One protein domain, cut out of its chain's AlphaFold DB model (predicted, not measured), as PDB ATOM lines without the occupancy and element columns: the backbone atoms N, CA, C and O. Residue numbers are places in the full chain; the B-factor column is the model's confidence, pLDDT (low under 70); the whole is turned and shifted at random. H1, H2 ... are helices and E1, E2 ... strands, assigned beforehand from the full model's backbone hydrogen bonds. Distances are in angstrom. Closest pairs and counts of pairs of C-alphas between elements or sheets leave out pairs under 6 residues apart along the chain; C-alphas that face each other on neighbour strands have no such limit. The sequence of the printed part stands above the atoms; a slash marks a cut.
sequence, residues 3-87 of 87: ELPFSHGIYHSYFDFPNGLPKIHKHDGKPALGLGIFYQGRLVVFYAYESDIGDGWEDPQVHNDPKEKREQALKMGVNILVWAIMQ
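This is residues 3 to 87 of the 87 residues of the protein "DUF4159 domain-containing protein" of Candidatus Dadabacteria bacterium (UniProt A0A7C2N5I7). A long helix, H3, and a strand hairpin, E1 and E2, run lengthwise side by side, with two short helices, H1 and H2, joining them at one end. Residues 3 to 32, with no named element, loop past both. The printed part has 85 residues, with two antiparallel strands, then three helices: mixed, helices and strands. It is compact, radius of gyration of the C-alphas 12.7 A, spanning 41 by 26 by 19 A.

E1, residues 33 to 39, begins at C-alpha (-108.109, 58.267, 16.936). E2, residues 42 to 49, bends by 53 degrees at residue 45. H1 is residues 53 to 57, H2 60 to 63. H3, residues 67 to 86, 28.0 A long, ends at C-alpha (-128.808, 50.985, 10.124).

In the hairpin, N 33 and O 49 are 2.9 A apart, within hydrogen-bond range. E2 and H3 are near each other. H1 touches H3, by residues 69 to 77 alone; the closest C-alphas, Gly 56 and Arg 70, are 4.1 A apart. H1 and H2 only just touch, only at the corner, with 3 pairs of C-alphas within 8 A; the closest, Asp 55 and His 63, are 6.4 A apart. In H1 and H3 every O i to N i+4 pair is within hydrogen-bond range; H2 is too short for one.

The farthest C-alphas, Gln 40 and Gln 61, are 41.4 A apart. The printed part has no cut, the four links are tight, and no printed residue is under 70 in pLDDT.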
ATOM      1  N   GLU A   3    -112.613  59.045  23.457       97.31
ATOM      2  CA  GLU A   3    -112.071  58.039  22.544       97.31
ATOM      3  C   GLU A   3    -112.963  56.795  22.513       97.31
ATOM      4  O   GLU A   3    -113.492  56.371  23.546       97.31
ATOM      5  N   LEU A   4    -113.172  56.251  21.315       98.06
ATOM      6  CA  LEU A   4    -113.903  55.007  21.119       98.06
ATOM      7  C   LEU A   4    -112.929  53.832  21.245       98.06
ATOM      8  O   LEU A   4    -111.916  53.826  20.545       98.06
ATOM      9  N   PRO A   5    -113.246  52.800  22.047       97.62
ATOM     10  CA  PRO A   5    -112.449  51.579  22.054       97.62
ATOM     11  C   PRO A   5    -112.513  50.906  20.678       97.62
ATOM     12  O   PRO A   5    -113.534  50.995  19.995       97.62
ATOM     13  N   PHE A   6    -111.465  50.177  20.287       97.81
ATOM     14  CA  PHE A   6    -111.445  49.478  18.993       97.81
ATOM     15  C   PHE A   6    -112.549  48.432  18.855       97.81
ATOM     16  O   PHE A   6    -112.966  48.169  17.744       97.81
ATOM     17  N   SER A   7    -113.095  47.927  19.966       97.75
ATOM     18  CA  SER A   7    -114.264  47.041  19.983       97.75
ATOM     19  C   SER A   7    -115.601  47.736  19.688       97.75
ATOM     20  O   SER A   7    -116.641  47.076  19.650       97.75
ATOM     21  N   HIS A   8    -115.628  49.063  19.532       97.56
ATOM     22  CA  HIS A   8    -116.860  49.784  19.234       97.56
ATOM     23  C   HIS A   8    -117.408  49.382  17.856       97.56
ATOM     24  O   HIS A   8    -116.678  49.356  16.868       97.56
ATOM     25  N   GLY A   9    -118.722  49.150  17.764       97.31
ATOM     26  CA  GLY A   9    -119.365  48.591  16.566       97.31
ATOM     27  C   GLY A   9    -119.173  49.393  15.271       97.31
ATOM     28  O   GLY A   9    -119.213  48.812  14.191       97.31
ATOM     29  N   ILE A  10    -118.887  50.696  15.349       97.69
ATOM     30  CA  ILE A  10    -118.538  51.517  14.171       97.69
ATOM     31  C   ILE A  10    -117.309  50.985  13.410       97.69
ATOM     32  O   ILE A  10    -117.233  51.137  12.196       97.69
ATOM     33  N   TYR A  11    -116.364  50.320  14.084       98.06
ATOM     34  CA  TYR A  11    -115.192  49.711  13.443       98.06
ATOM     35  C   TYR A  11    -115.472  48.322  12.861       98.06
ATOM     36  O   TYR A  11    -114.651  47.793  12.121       98.06
ATOM     37  N   HIS A  12    -116.642  47.757  13.155       97.62
ATOM     38  CA  HIS A  12    -117.018  46.382  12.830       97.62
ATOM     39  C   HIS A  12    -118.391  46.302  12.141       97.62
ATOM     40  O   HIS A  12    -119.058  45.272  12.205       97.62
ATOM     41  N   SER A  13    -118.869  47.402  11.550       95.44
ATOM     42  CA  SER A  13    -120.245  47.494  11.043       95.44
ATOM     43  C   SER A  13    -120.460  46.685   9.761       95.44
ATOM     44  O   SER A  13    -121.309  45.801   9.735       95.44
ATOM     45  N   TYR A  14    -119.704  46.974   8.698       97.69
ATOM     46  CA  TYR A  14    -119.758  46.225   7.435       97.69
ATOM     47  C   TYR A  14    -118.392  45.626   7.090       97.69
ATOM     48  O   TYR A  14    -118.278  44.448   6.762       97.69
ATOM     49  N   PHE A  15    -117.346  46.438   7.208       98.31
ATOM     50  CA  PHE A  15    -115.952  46.025   7.165       98.31
ATOM     51  C   PHE A  15    -115.365  45.972   8.574       98.31
ATOM     52  O   PHE A  15    -115.841  46.656   9.480       98.31
ATOM     53  N   ASP A  16    -114.307  45.184   8.731       98.31
ATOM     54  CA  ASP A  16    -113.625  44.991  10.005       98.31
ATOM     55  C   ASP A  16    -112.342  45.832  10.096       98.31
ATOM     56  O   ASP A  16    -111.460  45.740   9.238       98.31
ATOM     57  N   PHE A  17    -112.247  46.647  11.148       98.19
ATOM     58  CA  PHE A  17    -111.103  47.488  11.491       98.19
ATOM     59  C   PHE A  17    -110.664  47.215  12.942       98.19
ATOM     60  O   PHE A  17    -110.889  48.039  13.831       98.19
ATOM     61  N   PRO A  18    -109.989  46.081  13.216       97.62
ATOM     62  CA  PRO A  18    -109.657  45.651  14.582       97.62
ATOM     63  C   PRO A  18    -108.695  46.593  15.323       97.62
ATOM     64  O   PRO A  18    -108.574  46.520  16.542       97.62
ATOM     65  N   ASN A  19    -108.024  47.484  14.589       96.38
ATOM     66  CA  ASN A  19    -107.087  48.473  15.121       96.38
ATOM     67  C   ASN A  19    -107.645  49.909  15.059       96.38
ATOM     68  O   ASN A  19    -106.875  50.866  15.109       96.38
ATOM     69  N   GLY A  20    -108.964  50.070  14.906       96.25
ATOM     70  CA  GLY A  20    -109.613  51.375  14.819       96.25
ATOM     71  C   GLY A  20    -109.419  52.067  13.465       96.25
ATOM     72  O   GLY A  20    -109.363  51.429  12.416       96.25
ATOM     73  N   LEU A  21    -109.360  53.399  13.478       96.00
ATOM     74  CA  LEU A  21    -109.302  54.204  12.255       96.00
ATOM     75  C   LEU A  21    -108.029  53.954  11.426       96.00
ATOM     76  O   LEU A  21    -106.927  53.961  11.982       96.00
ATOM     77  N   PRO A  22    -108.136  53.829  10.089       96.19
ATOM     78  CA  PRO A  22    -106.960  53.797   9.226       96.19
ATOM     79  C   PRO A  22    -106.285  55.179   9.166       96.19
ATOM     80  O   PRO A  22    -106.957  56.206   9.117       96.19
ATOM     81  N   LYS A  23    -104.949  55.227   9.130       94.69
ATOM     82  CA  LYS A  23    -104.184  56.471   8.912       94.69
ATOM     83  C   LYS A  23    -103.897  56.630   7.419       94.69
ATOM     84  O   LYS A  23    -103.037  55.930   6.874       94.69
ATOM     85  N   ILE A  24    -104.612  57.537   6.763       95.06
ATOM     86  CA  ILE A  24    -104.501  57.745   5.318       95.06
ATOM     87  C   ILE A  24    -103.324  58.663   5.022       95.06
ATOM     88  O   ILE A  24    -102.318  58.212   4.467       95.06
ATOM     89  N   HIS A  25    -103.372  59.889   5.527       85.69
ATOM     90  CA  HIS A  25    -102.323  60.872   5.317       85.69
ATOM     91  C   HIS A  25    -101.592  61.227   6.618       85.69
ATOM     92  O   HIS A  25    -102.009  60.868   7.724       85.69
ATOM     93  N   LYS A  26    -100.422  61.868   6.501       81.94
ATOM     94  CA  LYS A  26     -99.692  62.401   7.658       81.94
ATOM     95  C   LYS A  26     -99.973  63.898   7.775       81.94
ATOM     96  O   LYS A  26     -99.460  64.668   6.974       81.94
ATOM     97  N   HIS A  27    -100.684  64.296   8.826       75.81
ATOM     98  CA  HIS A  27    -100.740  65.683   9.293       75.81
ATOM     99  C   HIS A  27     -99.678  65.945  10.369       75.81
ATOM    100  O   HIS A  27     -98.490  66.035  10.049       75.81
ATOM    101  N   ASP A  28    -100.061  65.981  11.649       84.31
ATOM    102  CA  ASP A  28     -99.173  66.390  12.747       84.31
ATOM    103  C   ASP A  28     -98.233  65.268  13.224       84.31
ATOM    104  O   ASP A  28     -97.458  65.442  14.166       84.31
ATOM    105  N   GLY A  29     -98.315  64.077  12.623       86.38
ATOM    106  CA  GLY A  29     -97.580  62.891  13.079       86.38
ATOM    107  C   GLY A  29     -98.146  62.259  14.355       86.38
ATOM    108  O   GLY A  29     -97.469  61.448  14.985       86.38
ATOM    109  N   LYS A  30     -99.377  62.615  14.729       91.94
ATOM    110  CA  LYS A  30    -100.120  62.005  15.836       91.94
ATOM    111  C   LYS A  30    -100.837  60.724  15.377       91.94
ATOM    112  O   LYS A  30    -101.048  60.535  14.173       91.94
ATOM    113  N   PRO A  31    -101.189  59.823  16.312       92.69
ATOM    114  CA  PRO A  31    -101.953  58.624  15.981       92.69
ATOM    115  C   PRO A  31    -103.376  58.975  15.527       92.69
ATOM    116  O   PRO A  31    -103.969  59.931  16.025       92.69
ATOM    117  N   ALA A  32    -103.929  58.164  14.622       95.69
ATOM    118  CA  ALA A  32    -105.340  58.227  14.258       95.69
ATOM    119  C   ALA A  32    -106.205  57.766  15.438       95.69
ATOM    120  O   ALA A  32    -105.982  56.678  15.971       95.69
ATOM    121  N   LEU A  33    -107.195  58.571  15.831       96.31
ATOM    122  CA  LEU A  33    -108.109  58.267  16.936       96.31
ATOM    123  C   LEU A  33    -109.553  58.528  16.519       96.31
ATOM    124  O   LEU A  33    -109.883  59.595  16.004       96.31
ATOM    125  N   GLY A  34    -110.444  57.576  16.783       97.44
ATOM    126  CA  GLY A  34    -111.872  57.840  16.667       97.44
ATOM    127  C   GLY A  34    -112.387  58.427  17.967       97.44
ATOM    128  O   GLY A  34    -112.337  57.778  19.014       97.44
ATOM    129  N   LEU A  35    -112.897  59.652  17.899       98.19
ATOM    130  CA  LEU A  35    -113.496  60.354  19.027       98.19
ATOM    131  C   LEU A  35    -115.009  60.475  18.838       98.19
ATOM    132  O   LEU A  35    -115.507  60.597  17.722       98.19
ATOM    133  N   GLY A  36    -115.750  60.449  19.943       97.88
ATOM    134  CA  GLY A  36    -117.203  60.360  19.926       97.88
ATOM    135  C   GLY A  36    -117.904  61.299  20.891       97.88
ATOM    136  O   GLY A  36    -117.385  61.632  21.965       97.88
ATOM    137  N   ILE A  37    -119.125  61.684  20.528       98.25
ATOM    138  CA  ILE A  37    -120.136  62.204  21.457       98.25
ATOM    139  C   ILE A  37    -121.321  61.248  21.432       98.25
ATOM    140  O   ILE A  37    -121.806  60.874  20.364       98.25
ATOM    141  N   PHE A  38    -121.783  60.874  22.623       96.94
ATOM    142  CA  PHE A  38    -122.917  59.983  22.805       96.94
ATOM    143  C   PHE A  38    -124.121  60.760  23.329       96.94
ATOM    144  O   PHE A  38    -123.986  61.561  24.257       96.94
ATOM    145  N   TYR A  39    -125.293  60.484  22.768       97.00
ATOM    146  CA  TYR A  39    -126.581  60.959  23.256       97.00
ATOM    147  C   TYR A  39    -127.487  59.749  23.474       97.00
ATOM    148  O   TYR A  39    -127.694  58.960  22.558       97.00
ATOM    149  N   GLN A  40    -127.968  59.566  24.709       96.25
ATOM    150  CA  GLN A  40    -128.796  58.414  25.102       96.25
ATOM    151  C   GLN A  40    -128.184  57.050  24.710       96.25
ATOM    152  O   GLN A  40    -128.878  56.141  24.274       96.25
ATOM    153  N   GLY A  41    -126.860  56.912  24.837       93.44
ATOM    154  CA  GLY A  41    -126.134  55.684  24.486       93.44
ATOM    155  C   GLY A  41    -125.828  55.511  22.992       93.44
ATOM    156  O   GLY A  41    -125.003  54.671  22.650       93.44
ATOM    157  N   ARG A  42    -126.401  56.336  22.106       94.94
ATOM    158  CA  ARG A  42    -126.105  56.339  20.665       94.94
ATOM    159  C   ARG A  42    -124.930  57.264  20.362       94.94
ATOM    160  O   ARG A  42    -124.908  58.408  20.815       94.94
ATOM    161  N   LEU A  43    -123.972  56.797  19.564       97.38
ATOM    162  CA  LEU A  43    -122.929  57.648  18.990       97.38
ATOM    163  C   LEU A  43    -123.569  58.597  17.965       97.38
ATOM    164  O   LEU A  43    -124.058  58.139  16.935       97.38
ATOM    165  N   VAL A  44    -123.578  59.899  18.257       96.56
ATOM    166  CA  VAL A  44    -124.217  60.932  17.412       96.56
ATOM    167  C   VAL A  44    -123.221  61.860  16.724       96.56
ATOM    168  O   VAL A  44    -123.556  62.494  15.731       96.56
ATOM    169  N   VAL A  45    -121.989  61.925  17.225       97.56
ATOM    170  CA  VAL A  45    -120.871  62.586  16.543       97.56
ATOM    171  C   VAL A  45    -119.717  61.610  16.532       97.56
ATOM    172  O   VAL A  45    -119.336  61.120  17.594       97.56
ATOM    173  N   PHE A  46    -119.160  61.364  15.351       97.69
ATOM    174  CA  PHE A  46    -117.911  60.644  15.167       97.69
ATOM    175  C   PHE A  46    -116.893  61.597  14.547       97.69
ATOM    176  O   PHE A  46    -117.160  62.213  13.518       97.69
ATOM    177  N   TYR A  47    -115.748  61.739  15.197       97.44
ATOM    178  CA  TYR A  47    -114.665  62.600  14.762       97.44
ATOM    179  C   TYR A  47    -113.424  61.748  14.512       97.44
ATOM    180  O   TYR A  47    -112.864  61.157  15.437       97.44
ATOM    181  N   ALA A  48    -113.029  61.672  13.242       96.12
ATOM    182  CA  ALA A  48    -111.882  60.910  12.775       96.12
ATOM    183  C   ALA A  48    -110.595  61.729  12.939       96.12
ATOM    184  O   ALA A  48    -110.059  62.275  11.976       96.12
ATOM    185  N   TYR A  49    -110.135  61.862  14.182       96.31
ATOM    186  CA  TYR A  49    -108.978  62.681  14.516       96.31
ATOM    187  C   TYR A  49    -107.709  62.098  13.905       96.31
ATOM    188  O   TYR A  49    -107.417  60.920  14.118       96.31
ATOM    189  N   GLU A  50    -106.945  62.927  13.186       94.62
ATOM    190  CA  GLU A  50    -105.643  62.543  12.628       94.62
ATOM    191  C   GLU A  50    -105.715  61.245  11.811       94.62
ATOM    192  O   GLU A  50    -104.793  60.441  11.838       94.62
ATOM    193  N   SER A  51    -106.820  60.976  11.124       94.94
ATOM    194  CA  SER A  51    -106.992  59.770  10.305       94.94
ATOM    195  C   SER A  51    -107.006  60.105   8.819       94.94
ATOM    196  O   SER A  51    -106.454  59.347   8.021       94.94
ATOM    197  N   ASP A  52    -107.586  61.258   8.484       94.19
ATOM    198  CA  ASP A  52    -107.599  61.858   7.147       94.19
ATOM    199  C   ASP A  52    -108.290  60.960   6.121       94.19
ATOM    200  O   ASP A  52    -107.920  60.876   4.958       94.19
ATOM    201  N   ILE A  53    -109.346  60.264   6.563       95.25
ATOM    202  CA  ILE A  53    -110.182  59.448   5.674       95.25
ATOM    203  C   ILE A  53    -110.805  60.260   4.532       95.25
ATOM    204  O   ILE A  53    -111.104  59.676   3.497       95.25
ATOM    205  N   GLY A  54    -110.964  61.577   4.701       95.31
ATOM    206  CA  GLY A  54    -111.421  62.483   3.646       95.31
ATOM    207  C   GLY A  54    -110.489  62.481   2.433       95.31
ATOM    208  O   GLY A  54    -110.964  62.246   1.328       95.31
ATOM    209  N   ASP A  55    -109.177  62.609   2.646       94.94
ATOM    210  CA  ASP A  55    -108.146  62.591   1.594       94.94
ATOM    211  C   ASP A  55    -108.226  61.306   0.752       94.94
ATOM    212  O   ASP A  55    -108.074  61.308  -0.471       94.94
ATOM    213  N   GLY A  56    -108.548  60.185   1.403       95.00
ATOM    214  CA  GLY A  56    -108.710  58.899   0.733       95.00
ATOM    215  C   GLY A  56    -109.982  58.772  -0.116       95.00
ATOM    216  O   GLY A  56    -110.051  57.873  -0.960       95.00
ATOM    217  N   TRP A  57    -110.977  59.639   0.091       95.75
ATOM    218  CA  TRP A  57    -112.226  59.686  -0.682       95.75
ATOM    219  C   TRP A  57    -112.135  60.571  -1.921       95.75
ATOM    220  O   TRP A  57    -112.971  60.445  -2.815       95.75
ATOM    221  N   GLU A  58    -111.132  61.442  -1.990       95.44
ATOM    222  CA  GLU A  58    -110.942  62.334  -3.123       95.44
ATOM    223  C   GLU A  58    -110.399  61.609  -4.366       95.44
ATOM    224  O   GLU A  58    -110.020  60.421  -4.355       95.44
ATOM    225  N   ASP A  59    -110.363  62.347  -5.478       96.06
ATOM    226  CA  ASP A  59    -109.714  61.890  -6.698       96.06
ATOM    227  C   ASP A  59    -108.236  61.563  -6.421       96.06
ATOM    228  O   ASP A  59    -107.546  62.331  -5.747       96.06
ATOM    229  N   PRO A  60    -107.698  60.457  -6.976       93.88
ATOM    230  CA  PRO A  60    -106.362  59.979  -6.618       93.88
ATOM    231  C   PRO A  60    -105.252  61.017  -6.830       93.88
ATOM    232  O   PRO A  60    -104.242  60.977  -6.139       93.88
ATOM    233  N   GLN A  61    -105.439  61.944  -7.769       94.62
ATOM    234  CA  GLN A  61    -104.463  62.974  -8.119       94.62
ATOM    235  C   GLN A  61    -104.334  64.113  -7.094       94.62
ATOM    236  O   GLN A  61    -103.350  64.848  -7.163       94.62
ATOM    237  N   VAL A  62    -105.292  64.284  -6.171       95.00
ATOM    238  CA  VAL A  62    -105.267  65.411  -5.219       95.00
ATOM    239  C   VAL A  62    -104.189  65.197  -4.158       95.00
ATOM    240  O   VAL A  62    -103.287  66.019  -4.017       95.00
ATOM    241  N   HIS A  63    -104.228  64.045  -3.485       91.81
ATOM    242  CA  HIS A  63    -103.280  63.696  -2.421       91.81
ATOM    243  C   HIS A  63    -102.222  62.674  -2.854       91.81
ATOM    244  O   HIS A  63    -101.188  62.540  -2.202       91.81
ATOM    245  N   ASN A  64    -102.435  61.976  -3.978       92.56
ATOM    246  CA  ASN A  64    -101.552  60.915  -4.479       92.56
ATOM    247  C   ASN A  64    -101.298  59.796  -3.450       92.56
ATOM    248  O   ASN A  64    -100.257  59.137  -3.479       92.56
ATOM    249  N   ASP A  65    -102.261  59.559  -2.552       93.06
ATOM    250  CA  ASP A  65    -102.191  58.458  -1.599       93.06
ATOM    251  C   ASP A  65    -102.255  57.097  -2.320       93.06
ATOM    252  O   ASP A  65    -103.008  56.935  -3.292       93.06
ATOM    253  N   PRO A  66    -101.515  56.079  -1.835       95.81
ATOM    254  CA  PRO A  66    -101.567  54.726  -2.376       95.81
ATOM    255  C   PRO A  66    -102.992  54.177  -2.458       95.81
ATOM    256  O   PRO A  66    -103.828  54.418  -1.579       95.81
ATOM    257  N   LYS A  67    -103.258  53.369  -3.490       96.69
ATOM    258  CA  LYS A  67    -104.582  52.786  -3.749       96.69
ATOM    259  C   LYS A  67    -105.132  52.045  -2.529       96.69
ATOM    260  O   LYS A  67    -106.313  52.172  -2.222       96.69
ATOM    261  N   GLU A  68    -104.279  51.316  -1.819       97.12
ATOM    262  CA  GLU A  68    -104.642  50.514  -0.650       97.12
ATOM    263  C   GLU A  68    -105.140  51.393   0.506       97.12
ATOM    264  O   GLU A  68    -106.100  51.037   1.187       97.12
ATOM    265  N   LYS A  69    -104.533  52.571   0.701       96.12
ATOM    266  CA  LYS A  69    -104.984  53.536   1.711       96.12
ATOM    267  C   LYS A  69    -106.325  54.152   1.329       96.12
ATOM    268  O   LYS A  69    -107.233  54.197   2.152       96.12
ATOM    269  N   ARG A  70    -106.489  54.547   0.065       97.19
ATOM    270  CA  ARG A  70    -107.775  55.055  -0.444       97.19
ATOM    271  C   ARG A  70    -108.892  54.021  -0.280       97.19
ATOM    272  O   ARG A  70    -109.991  54.349   0.156       97.19
ATOM    273  N   GLU A  71    -108.597  52.747  -0.533       98.19
ATOM    274  CA  GLU A  71    -109.548  51.656  -0.303       98.19
ATOM    275  C   GLU A  71    -109.922  51.508   1.183       98.19
ATOM    276  O   GLU A  71    -111.101  51.355   1.503       98.19
ATOM    277  N   GLN A  72    -108.953  51.598   2.103       98.25
ATOM    278  CA  GLN A  72    -109.230  51.609   3.546       98.25
ATOM    279  C   GLN A  72    -110.111  52.797   3.952       98.25
ATOM    280  O   GLN A  72    -111.053  52.618   4.725       98.25
ATOM    281  N   ALA A  73    -109.848  53.986   3.406       98.00
ATOM    282  CA  ALA A  73    -110.651  55.176   3.656       98.00
ATOM    283  C   ALA A  73    -112.105  54.967   3.217       98.00
ATOM    284  O   ALA A  73    -113.030  55.180   4.002       98.00
ATOM    285  N   LEU A  74    -112.317  54.495   1.983       98.25
ATOM    286  CA  LEU A  74    -113.650  54.220   1.438       98.25
ATOM    287  C   LEU A  74    -114.396  53.170   2.273       98.25
ATOM    288  O   LEU A  74    -115.560  53.373   2.617       98.25
ATOM    289  N   LYS A  75    -113.720  52.087   2.672       98.56
ATOM    290  CA  LYS A  75    -114.283  51.054   3.560       98.56
ATOM    291  C   LYS A  75    -114.697  51.620   4.921       98.56
ATOM    292  O   LYS A  75    -115.785  51.306   5.403       98.56
ATOM    293  N   MET A  76    -113.883  52.486   5.525       98.56
ATOM    294  CA  MET A  76    -114.257  53.153   6.777       98.56
ATOM    295  C   MET A  76    -115.451  54.101   6.574       98.56
ATOM    296  O   MET A  76    -116.340  54.157   7.421       98.56
ATOM    297  N   GLY A  77    -115.526  54.785   5.427       98.12
ATOM    298  CA  GLY A  77    -116.694  55.577   5.029       98.12
ATOM    299  C   GLY A  77    -117.979  54.747   4.964       98.12
ATOM    300  O   GLY A  77    -119.000  55.152   5.517       98.12
ATOM    301  N   VAL A  78    -117.917  53.542   4.383       98.31
ATOM    302  CA  VAL A  78    -119.047  52.595   4.378       98.31
ATOM    303  C   VAL A  78    -119.466  52.235   5.801       98.31
ATOM    304  O   VAL A  78    -120.653  52.288   6.109       98.31
ATOM    305  N   ASN A  79    -118.518  51.941   6.693       98.25
ATOM    306  CA  ASN A  79    -118.831  51.669   8.097       98.25
ATOM    307  C   ASN A  79    -119.541  52.840   8.790       98.25
ATOM    308  O   ASN A  79    -120.523  52.613   9.495       98.25
ATOM    309  N   ILE A  80    -119.081  54.079   8.573       97.75
ATOM    310  CA  ILE A  80    -119.706  55.282   9.149       97.75
ATOM    311  C   ILE A  80    -121.154  55.417   8.661       97.75
ATOM    312  O   ILE A  80    -122.049  55.655   9.472       97.75
ATOM    313  N   LEU A  81    -121.397  55.235   7.359       97.75
ATOM    314  CA  LEU A  81    -122.743  55.320   6.782       97.75
ATOM    315  C   LEU A  81    -123.659  54.197   7.282       97.75
ATOM    316  O   LEU A  81    -124.795  54.463   7.671       97.75
ATOM    317  N   VAL A  82    -123.163  52.958   7.320       97.56
ATOM    318  CA  VAL A  82    -123.909  51.801   7.836       97.56
ATOM    319  C   VAL A  82    -124.274  52.012   9.302       97.56
ATOM    320  O   VAL A  82    -125.435  51.841   9.665       97.56
ATOM    321  N   TRP A  83    -123.328  52.457  10.131       96.31
ATOM    322  CA  TRP A  83    -123.598  52.792  11.528       96.31
ATOM    323  C   TRP A  83    -124.646  53.902  11.664       96.31
ATOM    324  O   TRP A  83    -125.563  53.795  12.473       96.31
ATOM    325  N   ALA A  84    -124.529  54.972  10.874       97.00
ATOM    326  CA  ALA A  84    -125.418  56.124  10.984       97.00
ATOM    327  C   ALA A  84    -126.869  55.813  10.582       97.00
ATOM    328  O   ALA A  84    -127.787  56.409  11.148       97.00
ATOM    329  N   ILE A  85    -127.065  54.908   9.615       96.81
ATOM    330  CA  ILE A  85    -128.366  54.646   8.981       96.81
ATOM    331  C   ILE A  85    -129.035  53.366   9.505       96.81
ATOM    332  O   ILE A  85    -130.261  53.315   9.565       96.81
ATOM    333  N   MET A  86    -128.268  52.328   9.851       91.75
ATOM    334  CA  MET A  86    -128.808  50.985  10.124       91.75
ATOM    335  C   MET A  86    -128.798  50.571  11.601       91.75
ATOM    336  O   MET A  86    -129.437  49.577  11.940       91.75
ATOM    337  N   GLN A  87    -128.077  51.295  12.459       75.00
ATOM    338  CA  GLN A  87    -128.024  51.086  13.915       75.00
ATOM    339  C   GLN A  87    -128.733  52.244  14.625       75.00
ATOM    340  O   GLN A  87    -129.190  52.097  15.776       75.00
TER     341      GLN A  87